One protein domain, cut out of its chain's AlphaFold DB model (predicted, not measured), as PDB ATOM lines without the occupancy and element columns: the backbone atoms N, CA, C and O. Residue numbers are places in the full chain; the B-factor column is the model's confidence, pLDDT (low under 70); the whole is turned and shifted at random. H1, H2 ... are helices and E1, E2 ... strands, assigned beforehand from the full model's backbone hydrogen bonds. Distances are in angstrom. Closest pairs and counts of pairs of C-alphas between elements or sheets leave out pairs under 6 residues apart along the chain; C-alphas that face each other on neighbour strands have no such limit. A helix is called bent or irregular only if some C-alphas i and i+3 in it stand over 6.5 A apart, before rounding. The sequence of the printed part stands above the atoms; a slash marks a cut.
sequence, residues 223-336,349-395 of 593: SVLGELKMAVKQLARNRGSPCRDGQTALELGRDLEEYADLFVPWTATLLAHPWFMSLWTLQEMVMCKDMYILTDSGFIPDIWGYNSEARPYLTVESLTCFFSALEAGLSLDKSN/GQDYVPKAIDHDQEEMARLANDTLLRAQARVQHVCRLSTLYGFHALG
ATOM      1  N   SER A 223      12.585   8.827  35.397       61.25
ATOM      2  CA  SER A 223      11.495   9.721  34.996       61.25
ATOM      3  C   SER A 223      10.100   9.144  35.258       61.25
ATOM      4  O   SER A 223       9.327   9.849  35.867       61.25
ATOM      5  N   VAL A 224       9.793   7.879  34.953       65.75
ATOM      6  CA  VAL A 224       8.491   7.229  35.224       65.75
ATOM      7  C   VAL A 224       8.135   7.264  36.710       65.75
ATOM      8  O   VAL A 224       6.982   7.443  37.084       65.75
ATOM      9  N   LEU A 225       9.126   7.126  37.589       66.19
ATOM     10  CA  LEU A 225       8.902   7.174  39.034       66.19
ATOM     11  C   LEU A 225       8.810   8.608  39.554       66.19
ATOM     12  O   LEU A 225       7.989   8.902  40.428       66.19
ATOM     13  N   GLY A 226       9.615   9.510  38.992       69.38
ATOM     14  CA  GLY A 226       9.467  10.948  39.191       69.38
ATOM     15  C   GLY A 226       8.084  11.439  38.754       69.38
ATOM     16  O   GLY A 226       7.423  12.149  39.507       69.38
ATOM     17  N   GLU A 227       7.619  10.993  37.593       77.31
ATOM     18  CA  GLU A 227       6.322  11.274  36.983       77.31
ATOM     19  C   GLU A 227       5.190  10.682  37.826       77.31
ATOM     20  O   GLU A 227       4.280  11.423  38.190       77.31
ATOM     21  N   LEU A 228       5.298   9.424  38.282       76.25
ATOM     22  CA  LEU A 228       4.339   8.828  39.220       76.25
ATOM     23  C   LEU A 228       4.204   9.670  40.490       76.25
ATOM     24  O   LEU A 228       3.095   9.990  40.915       76.25
ATOM     25  N   LYS A 229       5.323  10.075  41.104       71.31
ATOM     26  CA  LYS A 229       5.272  10.956  42.277       71.31
ATOM     27  C   LYS A 229       4.661  12.305  41.936       71.31
ATOM     28  O   LYS A 229       3.917  12.835  42.756       71.31
ATOM     29  N   MET A 230       5.017  12.900  40.801       76.38
ATOM     30  CA  MET A 230       4.483  14.196  40.398       76.38
ATOM     31  C   MET A 230       2.976  14.123  40.177       76.38
ATOM     32  O   MET A 230       2.271  14.978  40.704       76.38
ATOM     33  N   ALA A 231       2.480  13.073  39.531       77.00
ATOM     34  CA  ALA A 231       1.060  12.810  39.353       77.00
ATOM     35  C   ALA A 231       0.349  12.592  40.705       77.00
ATOM     36  O   ALA A 231      -0.664  13.232  40.990       77.00
ATOM     37  N   VAL A 232       0.932  11.797  41.612       72.12
ATOM     38  CA  VAL A 232       0.413  11.614  42.985       72.12
ATOM     39  C   VAL A 232       0.421  12.933  43.775       72.12
ATOM     40  O   VAL A 232      -0.520  13.235  44.510       72.12
ATOM     41  N   LYS A 233       1.454  13.767  43.614       74.56
ATOM     42  CA  LYS A 233       1.529  15.103  44.226       74.56
ATOM     43  C   LYS A 233       0.507  16.068  43.636       74.56
ATOM     44  O   LYS A 233      -0.033  16.875  44.384       74.56
ATOM     45  N   GLN A 234       0.260  16.023  42.330       73.88
ATOM     46  CA  GLN A 234      -0.762  16.839  41.676       73.88
ATOM     47  C   GLN A 234      -2.154  16.469  42.198       73.88
ATOM     48  O   GLN A 234      -2.896  17.365  42.593       73.88
ATOM     49  N   LEU A 235      -2.454  15.172  42.348       68.88
ATOM     50  CA  LEU A 235      -3.662  14.704  43.039       68.88
ATOM     51  C   LEU A 235      -3.751  15.202  44.490       68.88
ATOM     52  O   LEU A 235      -4.832  15.530  44.978       68.88
ATOM     53  N   ALA A 236      -2.627  15.270  45.205       68.19
ATOM     54  CA  ALA A 236      -2.611  15.800  46.566       68.19
ATOM     55  C   ALA A 236      -2.820  17.328  46.608       68.19
ATOM     56  O   ALA A 236      -3.518  17.820  47.489       68.19
ATOM     57  N   ARG A 237      -2.252  18.088  45.662       69.75
ATOM     58  CA  ARG A 237      -2.337  19.561  45.611       69.75
ATOM     59  C   ARG A 237      -3.692  20.075  45.116       69.75
ATOM     60  O   ARG A 237      -4.185  21.065  45.646       69.75
ATOM     61  N   ASN A 238      -4.325  19.396  44.161       64.44
ATOM     62  CA  ASN A 238      -5.591  19.835  43.556       64.44
ATOM     63  C   ASN A 238      -6.830  19.581  44.443       64.44
ATOM     64  O   ASN A 238      -7.959  19.816  44.031       64.44
ATOM     65  N   ARG A 239      -6.651  19.177  45.705       59.53
ATOM     66  CA  ARG A 239      -7.744  18.874  46.650       59.53
ATOM     67  C   ARG A 239      -8.688  20.039  46.970       59.53
ATOM     68  O   ARG A 239      -9.766  19.794  47.492       59.53
ATOM     69  N   GLY A 240      -8.298  21.281  46.679       55.09
ATOM     70  CA  GLY A 240      -9.145  22.471  46.849       55.09
ATOM     71  C   GLY A 240      -9.694  23.058  45.546       55.09
ATOM     72  O   GLY A 240     -10.487  23.991  45.586       55.09
ATOM     73  N   SER A 241      -9.273  22.536  44.393       54.78
ATOM     74  CA  SER A 241      -9.723  22.997  43.083       54.78
ATOM     75  C   SER A 241      -9.982  21.762  42.230       54.78
ATOM     76  O   SER A 241      -9.008  21.171  41.759       54.78
ATOM     77  N   PRO A 242     -11.255  21.377  42.010       58.09
ATOM     78  CA  PRO A 242     -11.596  20.270  41.128       58.09
ATOM     79  C   PRO A 242     -10.820  20.396  39.821       58.09
ATOM     80  O   PRO A 242     -10.610  21.518  39.332       58.09
ATOM     81  N   CYS A 243     -10.396  19.265  39.249       63.88
ATOM     82  CA  CYS A 243      -9.963  19.267  37.858       63.88
ATOM     83  C   CYS A 243     -11.041  20.005  37.060       63.88
ATOM     84  O   CYS A 243     -12.221  19.662  37.142       63.88
ATOM     85  N   ARG A 244     -10.648  21.087  36.375       64.31
ATOM     86  CA  ARG A 244     -11.603  22.030  35.770       64.31
ATOM     87  C   ARG A 244     -12.490  21.358  34.717       64.31
ATOM     88  O   ARG A 244     -13.571  21.863  34.432       64.31
ATOM     89  N   ASP A 245     -12.052  20.215  34.197       77.00
ATOM     90  CA  ASP A 245     -12.777  19.359  33.272       77.00
ATOM     91  C   ASP A 245     -12.458  17.866  33.505       77.00
ATOM     92  O   ASP A 245     -11.422  17.494  34.069       77.00
ATOM     93  N   GLY A 246     -13.377  16.995  33.072       74.06
ATOM     94  CA  GLY A 246     -13.236  15.538  33.178       74.06
ATOM     95  C   GLY A 246     -12.144  14.944  32.278       74.06
ATOM     96  O   GLY A 246     -11.674  13.843  32.553       74.06
ATOM     97  N   GLN A 247     -11.701  15.666  31.244       80.44
ATOM     98  CA  GLN A 247     -10.626  15.226  30.350       80.44
ATOM     99  C   GLN A 247      -9.277  15.233  31.077       80.44
ATOM    100  O   GLN A 247      -8.571  14.230  31.058       80.44
ATOM    101  N   THR A 248      -8.968  16.315  31.793       78.06
ATOM    102  CA  THR A 248      -7.758  16.444  32.617       78.06
ATOM    103  C   THR A 248      -7.713  15.361  33.697       78.06
ATOM    104  O   THR A 248      -6.669  14.762  33.948       78.06
ATOM    105  N   ALA A 249      -8.857  15.071  34.329       73.75
ATOM    106  CA  ALA A 249      -8.958  13.994  35.314       73.75
ATOM    107  C   ALA A 249      -8.721  12.609  34.686       73.75
ATOM    108  O   ALA A 249      -8.058  11.766  35.290       73.75
ATOM    109  N   LEU A 250      -9.235  12.378  33.473       80.94
ATOM    110  CA  LEU A 250      -9.025  11.130  32.746       80.94
ATOM    111  C   LEU A 250      -7.566  10.951  32.308       80.94
ATOM    112  O   LEU A 250      -7.037   9.852  32.441       80.94
ATOM    113  N   GLU A 251      -6.927  12.001  31.793       82.88
ATOM    114  CA  GLU A 251      -5.510  11.994  31.406       82.88
ATOM    115  C   GLU A 251      -4.623  11.688  32.611       82.88
ATOM    116  O   GLU A 251      -3.875  10.716  32.582       82.88
ATOM    117  N   LEU A 252      -4.824  12.399  33.724       78.38
ATOM    118  CA  LEU A 252      -4.112  12.128  34.972       78.38
ATOM    119  C   LEU A 252      -4.335  10.692  35.469       78.38
ATOM    120  O   LEU A 252      -3.401  10.037  35.930       78.38
ATOM    121  N   GLY A 253      -5.569  10.189  35.376       80.31
ATOM    122  CA  GLY A 253      -5.887   8.804  35.712       80.31
ATOM    123  C   GLY A 253      -5.122   7.805  34.842       80.31
ATOM    124  O   GLY A 253      -4.573   6.841  35.373       80.31
ATOM    125  N   ARG A 254      -5.067   8.033  33.525       85.12
ATOM    126  CA  ARG A 254      -4.357   7.165  32.572       85.12
ATOM    127  C   ARG A 254      -2.856   7.168  32.821       85.12
ATOM    128  O   ARG A 254      -2.277   6.089  32.887       85.12
ATOM    129  N   ASP A 255      -2.271   8.341  33.039       81.88
ATOM    130  CA  ASP A 255      -0.852   8.486  33.358       81.88
ATOM    131  C   ASP A 255      -0.513   7.711  34.640       81.88
ATOM    132  O   ASP A 255       0.403   6.892  34.669       81.88
ATOM    133  N   LEU A 256      -1.309   7.884  35.700       81.06
ATOM    134  CA  LEU A 256      -1.138   7.134  36.946       81.06
ATOM    135  C   LEU A 256      -1.296   5.626  36.757       81.06
ATOM    136  O   LEU A 256      -0.554   4.857  37.368       81.06
ATOM    137  N   GLU A 257      -2.267   5.194  35.952       84.50
ATOM    138  CA  GLU A 257      -2.493   3.780  35.659       84.50
ATOM    139  C   GLU A 257      -1.295   3.172  34.913       84.50
ATOM    140  O   GLU A 257      -0.811   2.114  35.326       84.50
ATOM    141  N   GLU A 258      -0.778   3.862  33.892       85.38
ATOM    142  CA  GLU A 258       0.402   3.472  33.110       85.38
ATOM    143  C   GLU A 258       1.662   3.412  33.983       85.38
ATOM    144  O   GLU A 258       2.368   2.398  34.014       85.38
ATOM    145  N   TYR A 259       1.920   4.456  34.772       84.19
ATOM    146  CA  TYR A 259       3.065   4.480  35.674       84.19
ATOM    147  C   TYR A 259       2.968   3.412  36.764       84.19
ATOM    148  O   TYR A 259       3.973   2.787  37.109       84.19
ATOM    149  N   ALA A 260       1.769   3.153  37.293       83.19
ATOM    150  CA  ALA A 260       1.557   2.077  38.252       83.19
ATOM    151  C   ALA A 260       1.771   0.687  37.623       83.19
ATOM    152  O   ALA A 260       2.339  -0.183  38.287       83.19
ATOM    153  N   ASP A 261       1.384   0.478  36.358       85.00
ATOM    154  CA  ASP A 261       1.632  -0.774  35.621       85.00
ATOM    155  C   ASP A 261       3.120  -1.059  35.425       85.00
ATOM    156  O   ASP A 261       3.541  -2.215  35.478       85.00
ATOM    157  N   LEU A 262       3.930  -0.019  35.233       83.00
ATOM    158  CA  LEU A 262       5.383  -0.158  35.153       83.00
ATOM    159  C   LEU A 262       6.006  -0.358  36.537       83.00
ATOM    160  O   LEU A 262       6.935  -1.151  36.706       83.00
ATOM    161  N   PHE A 263       5.490   0.344  37.545       82.94
ATOM    162  CA  PHE A 263       6.109   0.382  38.862       82.94
ATOM    163  C   PHE A 263       5.810  -0.837  39.742       82.94
ATOM    164  O   PHE A 263       6.662  -1.248  40.536       82.94
ATOM    165  N   VAL A 264       4.625  -1.441  39.615       85.69
ATOM    166  CA  VAL A 264       4.254  -2.631  40.396       85.69
ATOM    167  C   VAL A 264       5.209  -3.803  40.120       85.69
ATOM    168  O   VAL A 264       5.795  -4.305  41.085       85.69
ATOM    169  N   PRO A 265       5.450  -4.231  38.861       86.31
ATOM    170  CA  PRO A 265       6.392  -5.309  38.564       86.31
ATOM    171  C   PRO A 265       7.830  -4.953  38.941       86.31
ATOM    172  O   PRO A 265       8.554  -5.819  39.434       86.31
ATOM    173  N   TRP A 266       8.229  -3.689  38.760       87.88
ATOM    174  CA  TRP A 266       9.545  -3.199  39.169       87.88
ATOM    175  C   TRP A 266       9.762  -3.384  40.671       87.88
ATOM    176  O   TRP A 266      10.733  -4.011  41.096       87.88
ATOM    177  N   THR A 267       8.808  -2.918  41.479       86.88
ATOM    178  CA  THR A 267       8.874  -3.023  42.940       86.88
ATOM    179  C   THR A 267       8.805  -4.471  43.389       86.88
ATOM    180  O   THR A 267       9.577  -4.882  44.250       86.88
ATOM    181  N   ALA A 268       7.910  -5.267  42.802       89.31
ATOM    182  CA  ALA A 268       7.792  -6.683  43.124       89.31
ATOM    183  C   ALA A 268       9.100  -7.434  42.835       89.31
ATOM    184  O   ALA A 268       9.554  -8.203  43.676       89.31
ATOM    185  N   THR A 269       9.741  -7.166  41.694       91.12
ATOM    186  CA  THR A 269      11.026  -7.775  41.318       91.12
ATOM    187  C   THR A 269      12.141  -7.345  42.265       91.12
ATOM    188  O   THR A 269      12.878  -8.192  42.768       91.12
ATOM    189  N   LEU A 270      12.238  -6.041  42.549       91.12
ATOM    190  CA  LEU A 270      13.229  -5.496  43.471       91.12
ATOM    191  C   LEU A 270      13.078  -6.117  44.863       91.12
ATOM    192  O   LEU A 270      14.037  -6.654  45.404       91.12
ATOM    193  N   LEU A 271      11.875  -6.072  45.437       90.50
ATOM    194  CA  LEU A 271      11.621  -6.504  46.809       90.50
ATOM    195  C   LEU A 271      11.613  -8.029  46.979       90.50
ATOM    196  O   LEU A 271      11.906  -8.524  48.065       90.50
ATOM    197  N   ALA A 272      11.350  -8.791  45.915       92.06
ATOM    198  CA  ALA A 272      11.517 -10.243  45.917       92.06
ATOM    199  C   ALA A 272      12.992 -10.681  45.893       92.06
ATOM    200  O   ALA A 272      13.279 -11.870  46.048       92.06
ATOM    201  N   HIS A 273      13.936  -9.753  45.705       95.12
ATOM    202  CA  HIS A 273      15.351 -10.084  45.707       95.12
ATOM    203  C   HIS A 273      15.781 -10.662  47.073       95.12
ATOM    204  O   HIS A 273      15.399 -10.121  48.118       95.12
ATOM    205  N   PRO A 274      16.633 -11.709  47.113       95.50
ATOM    206  CA  PRO A 274      17.073 -12.350  48.355       95.50
ATOM    207  C   PRO A 274      17.623 -11.394  49.414       95.50
ATOM    208  O   PRO A 274      17.417 -11.619  50.603       95.50
ATOM    209  N   TRP A 275      18.250 -10.293  48.998       95.81
ATOM    210  CA  TRP A 275      18.685  -9.221  49.895       95.81
ATOM    211  C   TRP A 275      17.528  -8.594  50.684       95.81
ATOM    212  O   TRP A 275      17.624  -8.474  51.896       95.81
ATOM    213  N   PHE A 276      16.394  -8.271  50.063       93.50
ATOM    214  CA  PHE A 276      15.213  -7.753  50.774       93.50
ATOM    215  C   PHE A 276      14.413  -8.837  51.494       93.50
ATOM    216  O   PHE A 276      13.531  -8.532  52.292       93.50
ATOM    217  N   MET A 277      14.717 -10.108  51.245       92.56
ATOM    218  CA  MET A 277      14.107 -11.221  51.963       92.56
ATOM    219  C   MET A 277      14.948 -11.684  53.147       92.56
ATOM    220  O   MET A 277      14.395 -12.250  54.082       92.56
ATOM    221  N   SER A 278      16.261 -11.469  53.136       93.44
ATOM    222  CA  SER A 278      17.155 -11.920  54.197       93.44
ATOM    223  C   SER A 278      16.913 -11.150  55.492       93.44
ATOM    224  O   SER A 278      16.626  -9.950  55.498       93.44
ATOM    225  N   LEU A 279      17.004 -11.870  56.606       92.12
ATOM    226  CA  LEU A 279      16.942 -11.274  57.928       92.12
ATOM    227  C   LEU A 279      18.216 -10.495  58.268       92.12
ATOM    228  O   LEU A 279      18.135  -9.411  58.830       92.12
ATOM    229  N   TRP A 280      19.388 -11.010  57.905       91.38
ATOM    230  CA  TRP A 280      20.664 -10.375  58.249       91.38
ATOM    231  C   TRP A 280      20.824  -8.993  57.602       91.38
ATOM    232  O   TRP A 280      21.320  -8.061  58.228       91.38
ATOM    233  N   THR A 281      20.281  -8.820  56.400       93.06
ATOM    234  CA  THR A 281      20.284  -7.541  55.678       93.06
ATOM    235  C   THR A 281      19.262  -6.544  56.223       93.06
ATOM    236  O   THR A 281      19.404  -5.347  55.996       93.06
ATOM    237  N   LEU A 282      18.241  -6.983  56.977       90.44
ATOM    238  CA  LEU A 282      17.331  -6.064  57.673       90.44
ATOM    239  C   LEU A 282      18.108  -5.199  58.668       90.44
ATOM    240  O   LEU A 282      17.873  -3.994  58.737       90.44
ATOM    241  N   GLN A 283      19.048  -5.802  59.403       87.88
ATOM    242  CA  GLN A 283      19.932  -5.077  60.312       87.88
ATOM    243  C   GLN A 283      20.679  -3.974  59.566       87.88
ATOM    244  O   GLN A 283      20.664  -2.813  59.960       87.88
ATOM    245  N   GLU A 284      21.311  -4.352  58.461       91.38
ATOM    246  CA  GLU A 284      22.161  -3.493  57.642       91.38
ATOM    247  C   GLU A 284      21.353  -2.345  57.030       91.38
ATOM    248  O   GLU A 284      21.768  -1.191  57.099       91.38
ATOM    249  N   MET A 285      20.145  -2.645  56.548       88.62
ATOM    250  CA  MET A 285      19.186  -1.678  56.014       88.62
ATOM    251  C   MET A 285      18.753  -0.647  57.067       88.62
ATOM    252  O   MET A 285      18.595   0.534  56.759       88.62
ATOM    253  N   VAL A 286      18.565  -1.072  58.322       84.88
ATOM    254  CA  VAL A 286      18.208  -0.166  59.425       84.88
ATOM    255  C   VAL A 286      19.405   0.686  59.861       84.88
ATOM    256  O   VAL A 286      19.220   1.857  60.195       84.88
ATOM    257  N   MET A 287      20.613   0.117  59.859       84.50
ATOM    258  CA  MET A 287      21.837   0.782  60.322       84.50
ATOM    259  C   MET A 287      22.430   1.756  59.294       84.50
ATOM    260  O   MET A 287      22.941   2.798  59.695       84.50
ATOM    261  N   CYS A 288      22.336   1.444  58.000       88.06
ATOM    262  CA  CYS A 288      22.922   2.216  56.900       88.06
ATOM    263  C   CYS A 288      21.889   2.467  55.802       88.06
ATOM    264  O   CYS A 288      21.872   1.824  54.755       88.06
ATOM    265  N   LYS A 289      20.997   3.425  56.053       86.81
ATOM    266  CA  LYS A 289      19.933   3.808  55.112       86.81
ATOM    267  C   LYS A 289      20.494   4.518  53.876       86.81
ATOM    268  O   LYS A 289      19.906   4.465  52.809       86.81
ATOM    269  N   ASP A 290      21.657   5.138  53.986       89.75
ATOM    270  CA  ASP A 290      22.375   5.789  52.891       89.75
ATOM    271  C   ASP A 290      23.102   4.808  51.952       89.75
ATOM    272  O   ASP A 290      23.777   5.231  51.018       89.75
ATOM    273  N   MET A 291      22.945   3.500  52.169       93.44
ATOM    274  CA  MET A 291      23.566   2.460  51.361       93.44
ATOM    275  C   MET A 291      23.130   2.535  49.893       93.44
ATOM    276  O   MET A 291      21.933   2.499  49.591       93.44
ATOM    277  N   TYR A 292      24.106   2.591  48.986       95.00
ATOM    278  CA  TYR A 292      23.881   2.579  47.542       95.00
ATOM    279  C   TYR A 292      23.480   1.190  47.062       95.00
ATOM    280  O   TYR A 292      24.091   0.196  47.454       95.00
ATOM    281  N   ILE A 293      22.499   1.114  46.170       94.69
ATOM    282  CA  ILE A 293      22.030  -0.159  45.627       94.69
ATOM    283  C   ILE A 293      22.757  -0.467  44.312       94.69
ATOM    284  O   ILE A 293      22.742   0.322  43.363       94.69
ATOM    285  N   LEU A 294      23.394  -1.635  44.277       95.00
ATOM    286  CA  LEU A 294      24.132  -2.194  43.150       95.00
ATOM    287  C   LEU A 294      23.408  -3.420  42.590       95.00
ATOM    288  O   LEU A 294      22.898  -4.245  43.339       95.00
ATOM    289  N   THR A 295      23.434  -3.571  41.275       95.19
ATOM    290  CA  THR A 295      23.116  -4.790  40.525       95.19
ATOM    291  C   THR A 295      24.397  -5.330  39.885       95.19
ATOM    292  O   THR A 295      25.458  -4.707  39.994       95.19
ATOM    293  N   ASP A 296      24.317  -6.457  39.182       94.12
ATOM    294  CA  ASP A 296      25.459  -7.007  38.440       94.12
ATOM    295  C   ASP A 296      25.932  -6.044  37.326       94.12
ATOM    296  O   ASP A 296      27.133  -5.907  37.082       94.12
ATOM    297  N   SER A 297      25.013  -5.258  36.751       90.25
ATOM    298  CA  SER A 297      25.312  -4.158  35.817       90.25
ATOM    299  C   SER A 297      25.842  -2.860  36.453       90.25
ATOM    300  O   SER A 297      26.199  -1.929  35.725       90.25
ATOM    301  N   GLY A 298      25.910  -2.753  37.785       89.38
ATOM    302  CA  GLY A 298      26.407  -1.570  38.499       89.38
ATOM    303  C   GLY A 298      25.329  -0.813  39.279       89.38
ATOM    304  O   GLY A 298      24.407  -1.407  39.819       89.38
ATOM    305  N   PHE A 299      25.462   0.511  39.413       88.19
ATOM    306  CA  PHE A 299      24.499   1.296  40.195       88.19
ATOM    307  C   PHE A 299      23.117   1.315  39.543       88.19
ATOM    308  O   PHE A 299      22.992   1.447  38.322       88.19
ATOM    309  N   ILE A 300      22.083   1.280  40.381       82.50
ATOM    310  CA  ILE A 300      20.743   1.692  39.974       82.50
ATOM    311  C   ILE A 300      20.713   3.227  40.048       82.50
ATOM    312  O   ILE A 300      21.037   3.776  41.104       82.50
ATOM    313  N   PRO A 301      20.383   3.951  38.966       76.75
ATOM    314  CA  PRO A 301      20.279   5.404  39.042       76.75
ATOM    315  C   PRO A 301      19.138   5.839  39.986       76.75
ATOM    316  O   PRO A 301      18.229   5.061  40.270       76.75
ATOM    317  N   ASP A 302      19.214   7.053  40.539       70.12
ATOM    318  CA  ASP A 302      18.253   7.529  41.545       70.12
ATOM    319  C   ASP A 302      16.861   7.771  40.943       70.12
ATOM    320  O   ASP A 302      16.708   8.363  39.872       70.12
ATOM    321  N   ILE A 303      15.839   7.366  41.696       65.31
ATOM    322  CA  ILE A 303      14.411   7.545  41.420       65.31
ATOM    323  C   ILE A 303      14.053   9.029  41.287       65.31
ATOM    324  O   ILE A 303      13.092   9.383  40.604       65.31
ATOM    325  N   TRP A 304      14.827   9.906  41.928       58.66
ATOM    326  CA  TRP A 304      14.528  11.332  41.997       58.66
ATOM    327  C   TRP A 304      14.910  12.161  40.774       58.66
ATOM    328  O   TRP A 304      14.480  13.307  40.730       58.66
ATOM    329  N   GLY A 305      15.636  11.604  39.797       53.00
ATOM    330  CA  GLY A 305      15.812  12.182  38.459       53.00
ATOM    331  C   GLY A 305      16.292  13.647  38.393       53.00
ATOM    332  O   GLY A 305      15.537  14.593  38.579       53.00
ATOM    333  N   TYR A 306      17.540  13.838  37.970       45.41
ATOM    334  CA  TYR A 306      18.082  15.056  37.338       45.41
ATOM    335  C   TYR A 306      18.252  16.359  38.140       45.41
ATOM    336  O   TYR A 306      19.234  17.048  37.882       45.41
ATOM    337  N   ASN A 307      17.403  16.709  39.109       47.56
ATOM    338  CA  ASN A 307      17.455  18.066  39.690       47.56
ATOM    339  C   ASN A 307      18.212  18.202  41.015       47.56
ATOM    340  O   ASN A 307      18.363  19.315  41.509       47.56
ATOM    341  N   SER A 308      18.738  17.114  41.584       47.34
ATOM    342  CA  SER A 308      19.661  17.219  42.716       47.34
ATOM    343  C   SER A 308      21.046  16.751  42.283       47.34
ATOM    344  O   SER A 308      21.279  15.562  42.075       47.34
ATOM    345  N   GLU A 309      21.999  17.678  42.190       53.84
ATOM    346  CA  GLU A 309      23.423  17.373  41.981       53.84
ATOM    347  C   GLU A 309      24.021  16.489  43.104       53.84
ATOM    348  O   GLU A 309      25.206  16.171  43.085       53.84
ATOM    349  N   ALA A 310      23.235  16.126  44.125       55.12
ATOM    350  CA  ALA A 310      23.714  15.510  45.351       55.12
ATOM    351  C   ALA A 310      23.728  13.972  45.330       55.12
ATOM    352  O   ALA A 310      24.581  13.397  46.005       55.12
ATOM    353  N   ARG A 311      22.812  13.293  44.613       66.19
ATOM    354  CA  ARG A 311      22.717  11.815  44.609       66.19
ATOM    355  C   ARG A 311      22.187  11.276  43.266       66.19
ATOM    356  O   ARG A 311      20.984  11.210  43.072       66.19
ATOM    357  N   PRO A 312      23.054  10.877  42.319       71.62
ATOM    358  CA  PRO A 312      22.622  10.300  41.043       71.62
ATOM    359  C   PRO A 312      22.201   8.824  41.133       71.62
ATOM    360  O   PRO A 312      21.754   8.270  40.128       71.62
ATOM    361  N   TYR A 313      22.352   8.174  42.293       80.06
ATOM    362  CA  TYR A 313      22.111   6.740  42.467       80.06
ATOM    363  C   TYR A 313      21.124   6.423  43.587       80.06
ATOM    364  O   TYR A 313      21.048   7.123  44.596       80.06
ATOM    365  N   LEU A 314      20.400   5.322  43.396       81.69
ATOM    366  CA  LEU A 314      19.423   4.801  44.330       81.69
ATOM    367  C   LEU A 314      20.101   4.355  45.626       81.69
ATOM    368  O   LEU A 314      21.038   3.557  45.631       81.69
ATOM    369  N   THR A 315      19.556   4.836  46.732       88.19
ATOM    370  CA  THR A 315      19.873   4.407  48.094       88.19
ATOM    371  C   THR A 315      18.659   3.757  48.755       88.19
ATOM    372  O   THR A 315      17.510   3.978  48.344       88.19
ATOM    373  N   VAL A 316      18.892   2.988  49.818       88.31
ATOM    374  CA  VAL A 316      17.812   2.460  50.673       88.31
ATOM    375  C   VAL A 316      16.920   3.598  51.200       88.31
ATOM    376  O   VAL A 316      15.697   3.488  51.172       88.31
ATOM    377  N   GLU A 317      17.509   4.724  51.602       86.75
ATOM    378  CA  GLU A 317      16.815   5.910  52.105       86.75
ATOM    379  C   GLU A 317      15.923   6.527  51.031       86.75
ATOM    380  O   GLU A 317      14.749   6.791  51.288       86.75
ATOM    381  N   SER A 318      16.429   6.706  49.805       84.25
ATOM    382  CA  SER A 318      15.613   7.237  48.706       84.25
ATOM    383  C   SER A 318      14.415   6.341  48.385       84.25
ATOM    384  O   SER A 318      13.334   6.877  48.138       84.25
ATOM    385  N   LEU A 319      14.560   5.010  48.469       85.81
ATOM    386  CA  LEU A 319      13.433   4.076  48.345       85.81
ATOM    387  C   LEU A 319      12.415   4.266  49.471       85.81
ATOM    388  O   LEU A 319      11.219   4.368  49.204       85.81
ATOM    389  N   THR A 320      12.869   4.354  50.725       84.75
ATOM    390  CA  THR A 320      11.990   4.615  51.873       84.75
ATOM    391  C   THR A 320      11.232   5.927  51.700       84.75
ATOM    392  O   THR A 320      10.006   5.947  51.802       84.75
ATOM    393  N   CYS A 321      11.935   7.020  51.387       82.12
ATOM    394  CA  CYS A 321      11.325   8.324  51.149       82.12
ATOM    395  C   CYS A 321      10.303   8.271  50.012       82.12
ATOM    396  O   CYS A 321       9.254   8.910  50.097       82.12
ATOM    397  N   PHE A 322      10.598   7.507  48.960       82.88
ATOM    398  CA  PHE A 322       9.698   7.322  47.836       82.88
ATOM    399  C   PHE A 322       8.414   6.585  48.243       82.88
ATOM    400  O   PHE A 322       7.325   7.118  48.026       82.88
ATOM    401  N   PHE A 323       8.514   5.432  48.911       84.56
ATOM    402  CA  PHE A 323       7.333   4.699  49.385       84.56
ATOM    403  C   PHE A 323       6.496   5.525  50.358       84.56
ATOM    404  O   PHE A 323       5.276   5.578  50.226       84.56
ATOM    405  N   SER A 324       7.136   6.254  51.273       80.75
ATOM    406  CA  SER A 324       6.412   7.142  52.180       80.75
ATOM    407  C   SER A 324       5.760   8.328  51.465       80.75
ATOM    408  O   SER A 324       4.774   8.872  51.959       80.75
ATOM    409  N   ALA A 325       6.311   8.803  50.346       77.75
ATOM    410  CA  ALA A 325       5.682   9.848  49.539       77.75
ATOM    411  C   ALA A 325       4.438   9.316  48.814       77.75
ATOM    412  O   ALA A 325       3.411   9.994  48.828       77.75
ATOM    413  N   LEU A 326       4.514   8.105  48.252       79.62
ATOM    414  CA  LEU A 326       3.354   7.424  47.673       79.62
ATOM    415  C   LEU A 326       2.259   7.216  48.715       79.62
ATOM    416  O   LEU A 326       1.109   7.578  48.486       79.62
ATOM    417  N   GLU A 327       2.631   6.691  49.880       78.00
ATOM    418  CA  GLU A 327       1.697   6.419  50.963       78.00
ATOM    419  C   GLU A 327       1.010   7.695  51.448       78.00
ATOM    420  O   GLU A 327      -0.208   7.726  51.524       78.00
ATOM    421  N   ALA A 328       1.741   8.789  51.685       74.62
ATOM    422  CA  ALA A 328       1.104  10.045  52.082       74.62
ATOM    423  C   ALA A 328       0.193  10.625  50.993       74.62
ATOM    424  O   ALA A 328      -0.852  11.181  51.318       74.62
ATOM    425  N   GLY A 329       0.554  10.465  49.717       70.44
ATOM    426  CA  GLY A 329      -0.337  10.814  48.611       70.44
ATOM    427  C   GLY A 329      -1.655  10.033  48.644       70.44
ATOM    428  O   GLY A 329      -2.699  10.585  48.300       70.44
ATOM    429  N   LEU A 330      -1.619   8.785  49.128       68.75
ATOM    430  CA  LEU A 330      -2.788   7.919  49.308       68.75
ATOM    431  C   LEU A 330      -3.542   8.138  50.633       68.75
ATOM    432  O   LEU A 330      -4.760   7.986  50.662       68.75
ATOM    433  N   SER A 331      -2.848   8.433  51.738       60.12
ATOM    434  CA  SER A 331      -3.393   8.427  53.107       60.12
ATOM    435  C   SER A 331      -4.159   9.681  53.502       60.12
ATOM    436  O   SER A 331      -4.820   9.668  54.536       60.12
ATOM    437  N   LEU A 332      -4.098  10.760  52.726       51.00
ATOM    438  CA  LEU A 332      -4.721  12.039  53.078       51.00
ATOM    439  C   LEU A 332      -6.280  12.008  53.090       51.00
ATOM    440  O   LEU A 332      -6.917  13.048  53.024       51.00
ATOM    441  N   ASP A 333      -6.938  10.855  53.191       50.81
ATOM    442  CA  ASP A 333      -8.374  10.672  52.944       50.81
ATOM    443  C   ASP A 333      -9.102   9.860  54.037       50.81
ATOM    444  O   ASP A 333      -9.635   8.781  53.792       50.81
ATOM    445  N   LYS A 334      -9.086  10.337  55.294       45.38
ATOM    446  CA  LYS A 334      -9.909   9.733  56.370       45.38
ATOM    447  C   LYS A 334     -10.610  10.716  57.310       45.38
ATOM    448  O   LYS A 334     -11.608  10.339  57.913       45.38
ATOM    449  N   SER A 335     -10.117  11.945  57.473       39.84
ATOM    450  CA  SER A 335     -10.567  12.854  58.544       39.84
ATOM    451  C   SER A 335     -11.452  14.025  58.101       39.84
ATOM    452  O   SER A 335     -11.994  14.704  58.965       39.84
ATOM    453  N   ASN A 336     -11.648  14.249  56.795       41.09
ATOM    454  CA  ASN A 336     -12.453  15.367  56.273       41.09
ATOM    455  C   ASN A 336     -13.852  14.967  55.769       41.09
ATOM    456  O   ASN A 336     -14.519  15.784  55.139       41.09
ATOM    457  N   GLY A 349     -12.626  11.395  46.891       47.59
ATOM    458  CA  GLY A 349     -14.047  11.705  47.010       47.59
ATOM    459  C   GLY A 349     -14.720  11.931  45.658       47.59
ATOM    460  O   GLY A 349     -14.118  12.493  44.742       47.59
ATOM    461  N   GLN A 350     -15.998  11.557  45.563       50.22
ATOM    462  CA  GLN A 350     -16.877  11.875  44.426       50.22
ATOM    463  C   GLN A 350     -16.857  13.373  44.039       50.22
ATOM    464  O   GLN A 350     -17.281  13.729  42.946       50.22
ATOM    465  N   ASP A 351     -16.320  14.233  44.907       50.72
ATOM    466  CA  ASP A 351     -16.117  15.668  44.714       50.72
ATOM    467  C   ASP A 351     -14.969  16.044  43.756       50.72
ATOM    468  O   ASP A 351     -14.866  17.205  43.359       50.72
ATOM    469  N   TYR A 352     -14.101  15.104  43.358       52.28
ATOM    470  CA  TYR A 352     -13.009  15.402  42.413       52.28
ATOM    471  C   TYR A 352     -13.490  15.609  40.976       52.28
ATOM    472  O   TYR A 352     -12.770  16.155  40.134       52.28
ATOM    473  N   VAL A 353     -14.707  15.156  40.695       54.59
ATOM    474  CA  VAL A 353     -15.293  15.172  39.369       54.59
ATOM    475  C   VAL A 353     -16.368  16.259  39.341       54.59
ATOM    476  O   VAL A 353     -17.302  16.204  40.145       54.59
ATOM    477  N   PRO A 354     -16.258  17.272  38.458       56.38
ATOM    478  CA  PRO A 354     -17.272  18.313  38.346       56.38
ATOM    479  C   PRO A 354     -18.669  17.703  38.196       56.38
ATOM    480  O   PRO A 354     -18.840  16.722  37.469       56.38
ATOM    481  N   LYS A 355     -19.686  18.295  38.842       61.50
ATOM    482  CA  LYS A 355     -21.087  17.948  38.559       61.50
ATOM    483  C   LYS A 355     -21.332  18.176  37.067       61.50
ATOM    484  O   LYS A 355     -21.352  19.323  36.625       61.50
ATOM    485  N   ALA A 356     -21.454  17.084  36.317       57.19
ATOM    486  CA  ALA A 356     -21.559  17.104  34.867       57.19
ATOM    487  C   ALA A 356     -22.750  17.963  34.413       57.19
ATOM    488  O   ALA A 356     -23.848  17.862  34.967       57.19
ATOM    489  N   ILE A 357     -22.513  18.823  33.420       63.34
ATOM    490  CA  ILE A 357     -23.539  19.705  32.841       63.34
ATOM    491  C   ILE A 357     -24.291  18.977  31.705       63.34
ATOM    492  O   ILE A 357     -25.439  19.316  31.414       63.34
ATOM    493  N   ASP A 358     -23.685  17.936  31.116       80.31
ATOM    494  CA  ASP A 358     -24.260  17.070  30.080       80.31
ATOM    495  C   ASP A 358     -23.861  15.578  30.238       80.31
ATOM    496  O   ASP A 358     -23.064  15.213  31.104       80.31
ATOM    497  N   HIS A 359     -24.464  14.705  29.419       79.88
ATOM    498  CA  HIS A 359     -24.274  13.246  29.464       79.88
ATOM    499  C   HIS A 359     -22.845  12.805  29.116       79.88
ATOM    500  O   HIS A 359     -22.329  11.872  29.731       79.88
ATOM    501  N   ASP A 360     -22.195  13.492  28.175       81.06
ATOM    502  CA  ASP A 360     -20.839  13.161  27.730       81.06
ATOM    503  C   ASP A 360     -19.825  13.482  28.841       81.06
ATOM    504  O   ASP A 360     -18.915  12.698  29.120       81.06
ATOM    505  N   GLN A 361     -20.023  14.596  29.555       76.31
ATOM    506  CA  GLN A 361     -19.257  14.926  30.753       76.31
ATOM    507  C   GLN A 361     -19.483  13.918  31.879       76.31
ATOM    508  O   GLN A 361     -18.541  13.632  32.612       76.31
ATOM    509  N   GLU A 362     -20.690  13.362  32.010       78.56
ATOM    510  CA  GLU A 362     -21.001  12.337  33.007       78.56
ATOM    511  C   GLU A 362     -20.316  10.995  32.691       78.56
ATOM    512  O   GLU A 362     -19.814  10.323  33.593       78.56
ATOM    513  N   GLU A 363     -20.244  10.595  31.421       84.25
ATOM    514  CA  GLU A 363     -19.523   9.384  31.016       84.25
ATOM    515  C   GLU A 363     -18.005   9.540  31.204       84.25
ATOM    516  O   GLU A 363     -17.354   8.665  31.779       84.25
ATOM    517  N   MET A 364     -17.449  10.689  30.811       79.62
ATOM    518  CA  MET A 364     -16.033  11.017  31.015       79.62
ATOM    519  C   MET A 364     -15.658  11.072  32.496       79.62
ATOM    520  O   MET A 364     -14.633  10.529  32.904       79.62
ATOM    521  N   ALA A 365     -16.525  11.676  33.307       76.00
ATOM    522  CA  ALA A 365     -16.466  11.679  34.763       76.00
ATOM    523  C   ALA A 365     -16.361  10.263  35.347       76.00
ATOM    524  O   ALA A 365     -15.464   9.981  36.147       76.00
ATOM    525  N   ARG A 366     -17.252   9.356  34.923       82.81
ATOM    526  CA  ARG A 366     -17.235   7.951  35.360       82.81
ATOM    527  C   ARG A 366     -15.948   7.248  34.942       82.81
ATOM    528  O   ARG A 366     -15.323   6.597  35.772       82.81
ATOM    529  N   LEU A 367     -15.518   7.414  33.689       84.69
ATOM    530  CA  LEU A 367     -14.302   6.774  33.187       84.69
ATOM    531  C   LEU A 367     -13.045   7.278  33.913       84.69
ATOM    532  O   LEU A 367     -12.161   6.479  34.232       84.69
ATOM    533  N   ALA A 368     -12.967   8.581  34.194       80.31
ATOM    534  CA  ALA A 368     -11.882   9.174  34.971       80.31
ATOM    535  C   ALA A 368     -11.844   8.597  36.392       80.31
ATOM    536  O   ALA A 368     -10.791   8.149  36.844       80.31
ATOM    537  N   ASN A 369     -13.000   8.528  37.059       79.44
ATOM    538  CA  ASN A 369     -13.120   7.958  38.396       79.44
ATOM    539  C   ASN A 369     -12.702   6.479  38.441       79.44
ATOM    540  O   ASN A 369     -11.873   6.098  39.265       79.44
ATOM    541  N   ASP A 370     -13.200   5.657  37.515       84.88
ATOM    542  CA  ASP A 370     -12.835   4.238  37.433       84.88
ATOM    543  C   ASP A 370     -11.329   4.050  37.208       84.88
ATOM    544  O   ASP A 370     -10.710   3.147  37.773       84.88
ATOM    545  N   THR A 371     -10.723   4.910  36.390       83.44
ATOM    546  CA  THR A 371      -9.285   4.881  36.099       83.44
ATOM    547  C   THR A 371      -8.459   5.275  37.326       83.44
ATOM    548  O   THR A 371      -7.513   4.572  37.683       83.44
ATOM    549  N   LEU A 372      -8.863   6.329  38.041       78.38
ATOM    550  CA  LEU A 372      -8.230   6.746  39.293       78.38
ATOM    551  C   LEU A 372      -8.330   5.668  40.379       78.38
ATOM    552  O   LEU A 372      -7.334   5.392  41.046       78.38
ATOM    553  N   LEU A 373      -9.483   5.006  40.524       81.75
ATOM    554  CA  LEU A 373      -9.664   3.911  41.484       81.75
ATOM    555  C   LEU A 373      -8.749   2.717  41.178       81.75
ATOM    556  O   LEU A 373      -8.129   2.161  42.089       81.75
ATOM    557  N   ARG A 374      -8.606   2.334  39.900       85.62
ATOM    558  CA  ARG A 374      -7.666   1.272  39.496       85.62
ATOM    559  C   ARG A 374      -6.220   1.659  39.788       85.62
ATOM    560  O   ARG A 374      -5.481   0.854  40.361       85.62
ATOM    561  N   ALA A 375      -5.821   2.886  39.455       80.75
ATOM    562  CA  ALA A 375      -4.488   3.389  39.762       80.75
ATOM    563  C   ALA A 375      -4.226   3.399  41.279       80.75
ATOM    564  O   ALA A 375      -3.206   2.885  41.739       80.75
ATOM    565  N   GLN A 376      -5.182   3.882  42.078       80.69
ATOM    566  CA  GLN A 376      -5.100   3.896  43.537       80.69
ATOM    567  C   GLN A 376      -4.921   2.486  44.110       80.69
ATOM    568  O   GLN A 376      -4.035   2.272  44.939       80.69
ATOM    569  N   ALA A 377      -5.709   1.510  43.647       85.88
ATOM    570  CA  ALA A 377      -5.595   0.120  44.085       85.88
ATOM    571  C   ALA A 377      -4.192  -0.459  43.817       85.88
ATOM    572  O   ALA A 377      -3.648  -1.193  44.648       85.88
ATOM    573  N   ARG A 378      -3.570  -0.089  42.691       85.44
ATOM    574  CA  ARG A 378      -2.206  -0.506  42.336       85.44
ATOM    575  C   ARG A 378      -1.141   0.174  43.188       85.44
ATOM    576  O   ARG A 378      -0.268  -0.513  43.711       85.44
ATOM    577  N   VAL A 379      -1.228   1.486  43.410       81.94
ATOM    578  CA  VAL A 379      -0.288   2.186  44.306       81.94
ATOM    579  C   VAL A 379      -0.419   1.647  45.737       81.94
ATOM    580  O   VAL A 379       0.588   1.376  46.386       81.94
ATOM    581  N   GLN A 380      -1.640   1.375  46.211       83.94
ATOM    582  CA  GLN A 380      -1.869   0.719  47.504       83.94
ATOM    583  C   GLN A 380      -1.258  -0.684  47.566       83.94
ATOM    584  O   GLN A 380      -0.793  -1.101  48.628       83.94
ATOM    585  N   HIS A 381      -1.276  -1.435  46.462       86.94
ATOM    586  CA  HIS A 381      -0.593  -2.722  46.387       86.94
ATOM    587  C   HIS A 381       0.922  -2.552  46.556       86.94
ATOM    588  O   HIS A 381       1.521  -3.275  47.350       86.94
ATOM    589  N   VAL A 382       1.530  -1.547  45.915       84.69
ATOM    590  CA  VAL A 382       2.955  -1.237  46.109       84.69
ATOM    591  C   VAL A 382       3.260  -0.840  47.553       84.69
ATOM    592  O   VAL A 382       4.197  -1.377  48.142       84.69
ATOM    593  N   CYS A 383       2.464   0.042  48.161       84.00
ATOM    594  CA  CYS A 383       2.644   0.404  49.568       84.00
ATOM    595  C   CYS A 383       2.571  -0.836  50.471       84.00
ATOM    596  O   CYS A 383       3.450  -1.026  51.311       84.00
ATOM    597  N   ARG A 384       1.611  -1.742  50.235       84.38
ATOM    598  CA  ARG A 384       1.512  -3.024  50.954       84.38
ATOM    599  C   ARG A 384       2.751  -3.899  50.775       84.38
ATOM    600  O   ARG A 384       3.233  -4.444  51.765       84.38
ATOM    601  N   LEU A 385       3.295  -4.006  49.560       84.75
ATOM    602  CA  LEU A 385       4.567  -4.699  49.333       84.75
ATOM    603  C   LEU A 385       5.690  -4.032  50.138       84.75
ATOM    604  O   LEU A 385       6.382  -4.710  50.889       84.75
ATOM    605  N   SER A 386       5.833  -2.708  50.074       85.12
ATOM    606  CA  SER A 386       6.877  -1.997  50.823       85.12
ATOM    607  C   SER A 386       6.789  -2.236  52.340       85.12
ATOM    608  O   SER A 386       7.815  -2.439  52.993       85.12
ATOM    609  N   THR A 387       5.573  -2.305  52.893       80.75
ATOM    610  CA  THR A 387       5.322  -2.643  54.300       80.75
ATOM    611  C   THR A 387       5.680  -4.092  54.602       80.75
ATOM    612  O   THR A 387       6.382  -4.345  55.581       80.75
ATOM    613  N   LEU A 388       5.272  -5.038  53.747       80.12
ATOM    614  CA  LEU A 388       5.588  -6.464  53.891       80.12
ATOM    615  C   LEU A 388       7.105  -6.709  53.908       80.12
ATOM    616  O   LEU A 388       7.607  -7.494  54.707       80.12
ATOM    617  N   TYR A 389       7.845  -5.990  53.068       82.56
ATOM    618  CA  TYR A 389       9.305  -6.050  53.023       82.56
ATOM    619  C   TYR A 389       9.979  -5.085  54.005       82.56
ATOM    620  O   TYR A 389      11.203  -4.990  54.044       82.56
ATOM    621  N   GLY A 390       9.215  -4.412  54.865       75.62
ATOM    622  CA  GLY A 390       9.736  -3.704  56.026       75.62
ATOM    623  C   GLY A 390      10.324  -2.315  55.784       75.62
ATOM    624  O   GLY A 390      10.973  -1.769  56.676       75.62
ATOM    625  N   PHE A 391      10.074  -1.701  54.628       80.12
ATOM    626  CA  PHE A 391      10.494  -0.319  54.372       80.12
ATOM    627  C   PHE A 391       9.817   0.680  55.309       80.12
ATOM    628  O   PHE A 391      10.434   1.670  55.701       80.12
ATOM    629  N   HIS A 392       8.589   0.391  55.740       71.19
ATOM    630  CA  HIS A 392       7.855   1.240  56.675       71.19
ATOM    631  C   HIS A 392       8.577   1.391  58.033       71.19
ATOM    632  O   HIS A 392       8.491   2.438  58.670       71.19
ATOM    633  N   ALA A 393       9.356   0.400  58.481       65.94
ATOM    634  CA  ALA A 393      10.112   0.525  59.735       65.94
ATOM    635  C   ALA A 393      11.357   1.401  59.649       65.94
ATOM    636  O   ALA A 393      11.941   1.742  60.678       65.94
ATOM    637  N   LEU A 394      11.797   1.738  58.438       70.00
ATOM    638  CA  LEU A 394      12.960   2.595  58.262       70.00
ATOM    639  C   LEU A 394      12.628   4.061  58.579       70.00
ATOM    640  O   LEU A 394      13.540   4.808  58.946       70.00
ATOM    641  N   GLY A 395      11.341   4.439  58.543       62.50
ATOM    642  CA  GLY A 395      10.830   5.772  58.869       62.50
ATOM    643  C   GLY A 395      11.266   6.859  57.875       62.50
ATOM    644  O   GLY A 395      12.337   6.789  57.280       62.50
TER     645      GLY A 395
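AT A GLANCE: This is residues 223 to 336 and 349 to 395 of the 593 residues of the protein "HET domain-containing protein" of Monosporascus sp. mg162 (UniProt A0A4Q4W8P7). Two long helices, H2 and H6, lie side by side and make the long axis of an elongated body; the shorter pair H1 and H5 crosses over them as a second layer, H1 on H2 and H5 on H6. The small helices H3 and H4 and the strand E1 gather beyond the last residues of H2, and the short helix H7, just after H6, packs on H5. The printed part has 161 residues, with seven named helices and one named strand in the order H1, H2, H3, H4, E1, H5, H6, H7; its class is mostly helix. It is only just compact, close to loose, with a radius of gyration of the C-alphas of 17.8 A and spans of 59 by 31 by 25 A.

IN THESE COORDINATES: Find C-alpha 359 at (-24.274, 13.246, 29.464); from there H6, residues 359 to 388, runs 43.3 A to C-alpha 388 at (5.588, -6.464, 53.891). H2, residues 246 to 271, spans 35.9 A and has a kink of 27 degrees near residue 263; it is neither bent nor irregular, but only just: C-alphas 262 and 265 are 6.3 A apart. H1, residues 223 to 240, begins at C-alpha 223 at (11.495, 9.721, 34.996) and spans 27.0 A; it is irregular, with C-alphas 237 and 240 7.5 A apart. H5, residues 316 to 331, spans 22.2 A. Look for the short elements at H3, residues 274 to 277, H4, residues 280 to 287, E1, residues 292 to 295, and H7, residues 391 to 394.

HOW THE PARTS SIT: Start at H6, which touches H2 at a shallow tilt of 20 degrees, the same way; their closest C-alphas, of Leu 250 and Ala 368, are 4.1 A apart. With residues 376 to 386 alone, H6 touches H5 at a steep tilt of 40 degrees, opposite ways, closest at the C-alphas of Glu 327 and Cys 383, 6.2 A. H5 is the hub, touching H1, H6 and H7. Its closest C-alphas to H1, of Gly 329 and Val 232, are 5.7 A apart, at a shallow tilt of 32 degrees, only just short of steep, the same way. Those of Thr 320 and Phe 391, the closest of H5 and H7, are also 5.7 A apart. H1 touches H2 with residues 224 to 232 alone, at a steep tilt of 46 degrees, opposite ways, closest at the C-alphas of Leu 228 and Tyr 259, 5.8 A. H4 is close to but not clearly touching H3 and H7, with the C-alphas of Val 286 and Leu 394, the closest of H4 and H7, 6.0 A apart. E1 pairs with no named strand; its residues 294 to 295 pair antiparallel with residues 298 to 299. Every O i to N i+4 pair is within hydrogen-bond range in H5 and H6, against 12 of 14 in H1, 20 of 22 in H2 and 3 of 4 in H4; H3 and H7 are too short for such a pair.

THE WHOLE: The C-alphas of Trp 280 and Asp 358, the two farthest apart, are 59.7 A apart. Residues 337 to 348 are not printed, and C-alphas 336 and 349 are 10.1 A apart across this cut. The link from E1 to H5, residues 296 to 315, is long. Mean pLDDT of the printed part is 77.0, and 41 residues are under 70, among them residues 235 to 244, 303 to 311, 330 to 336 and 349 to 357.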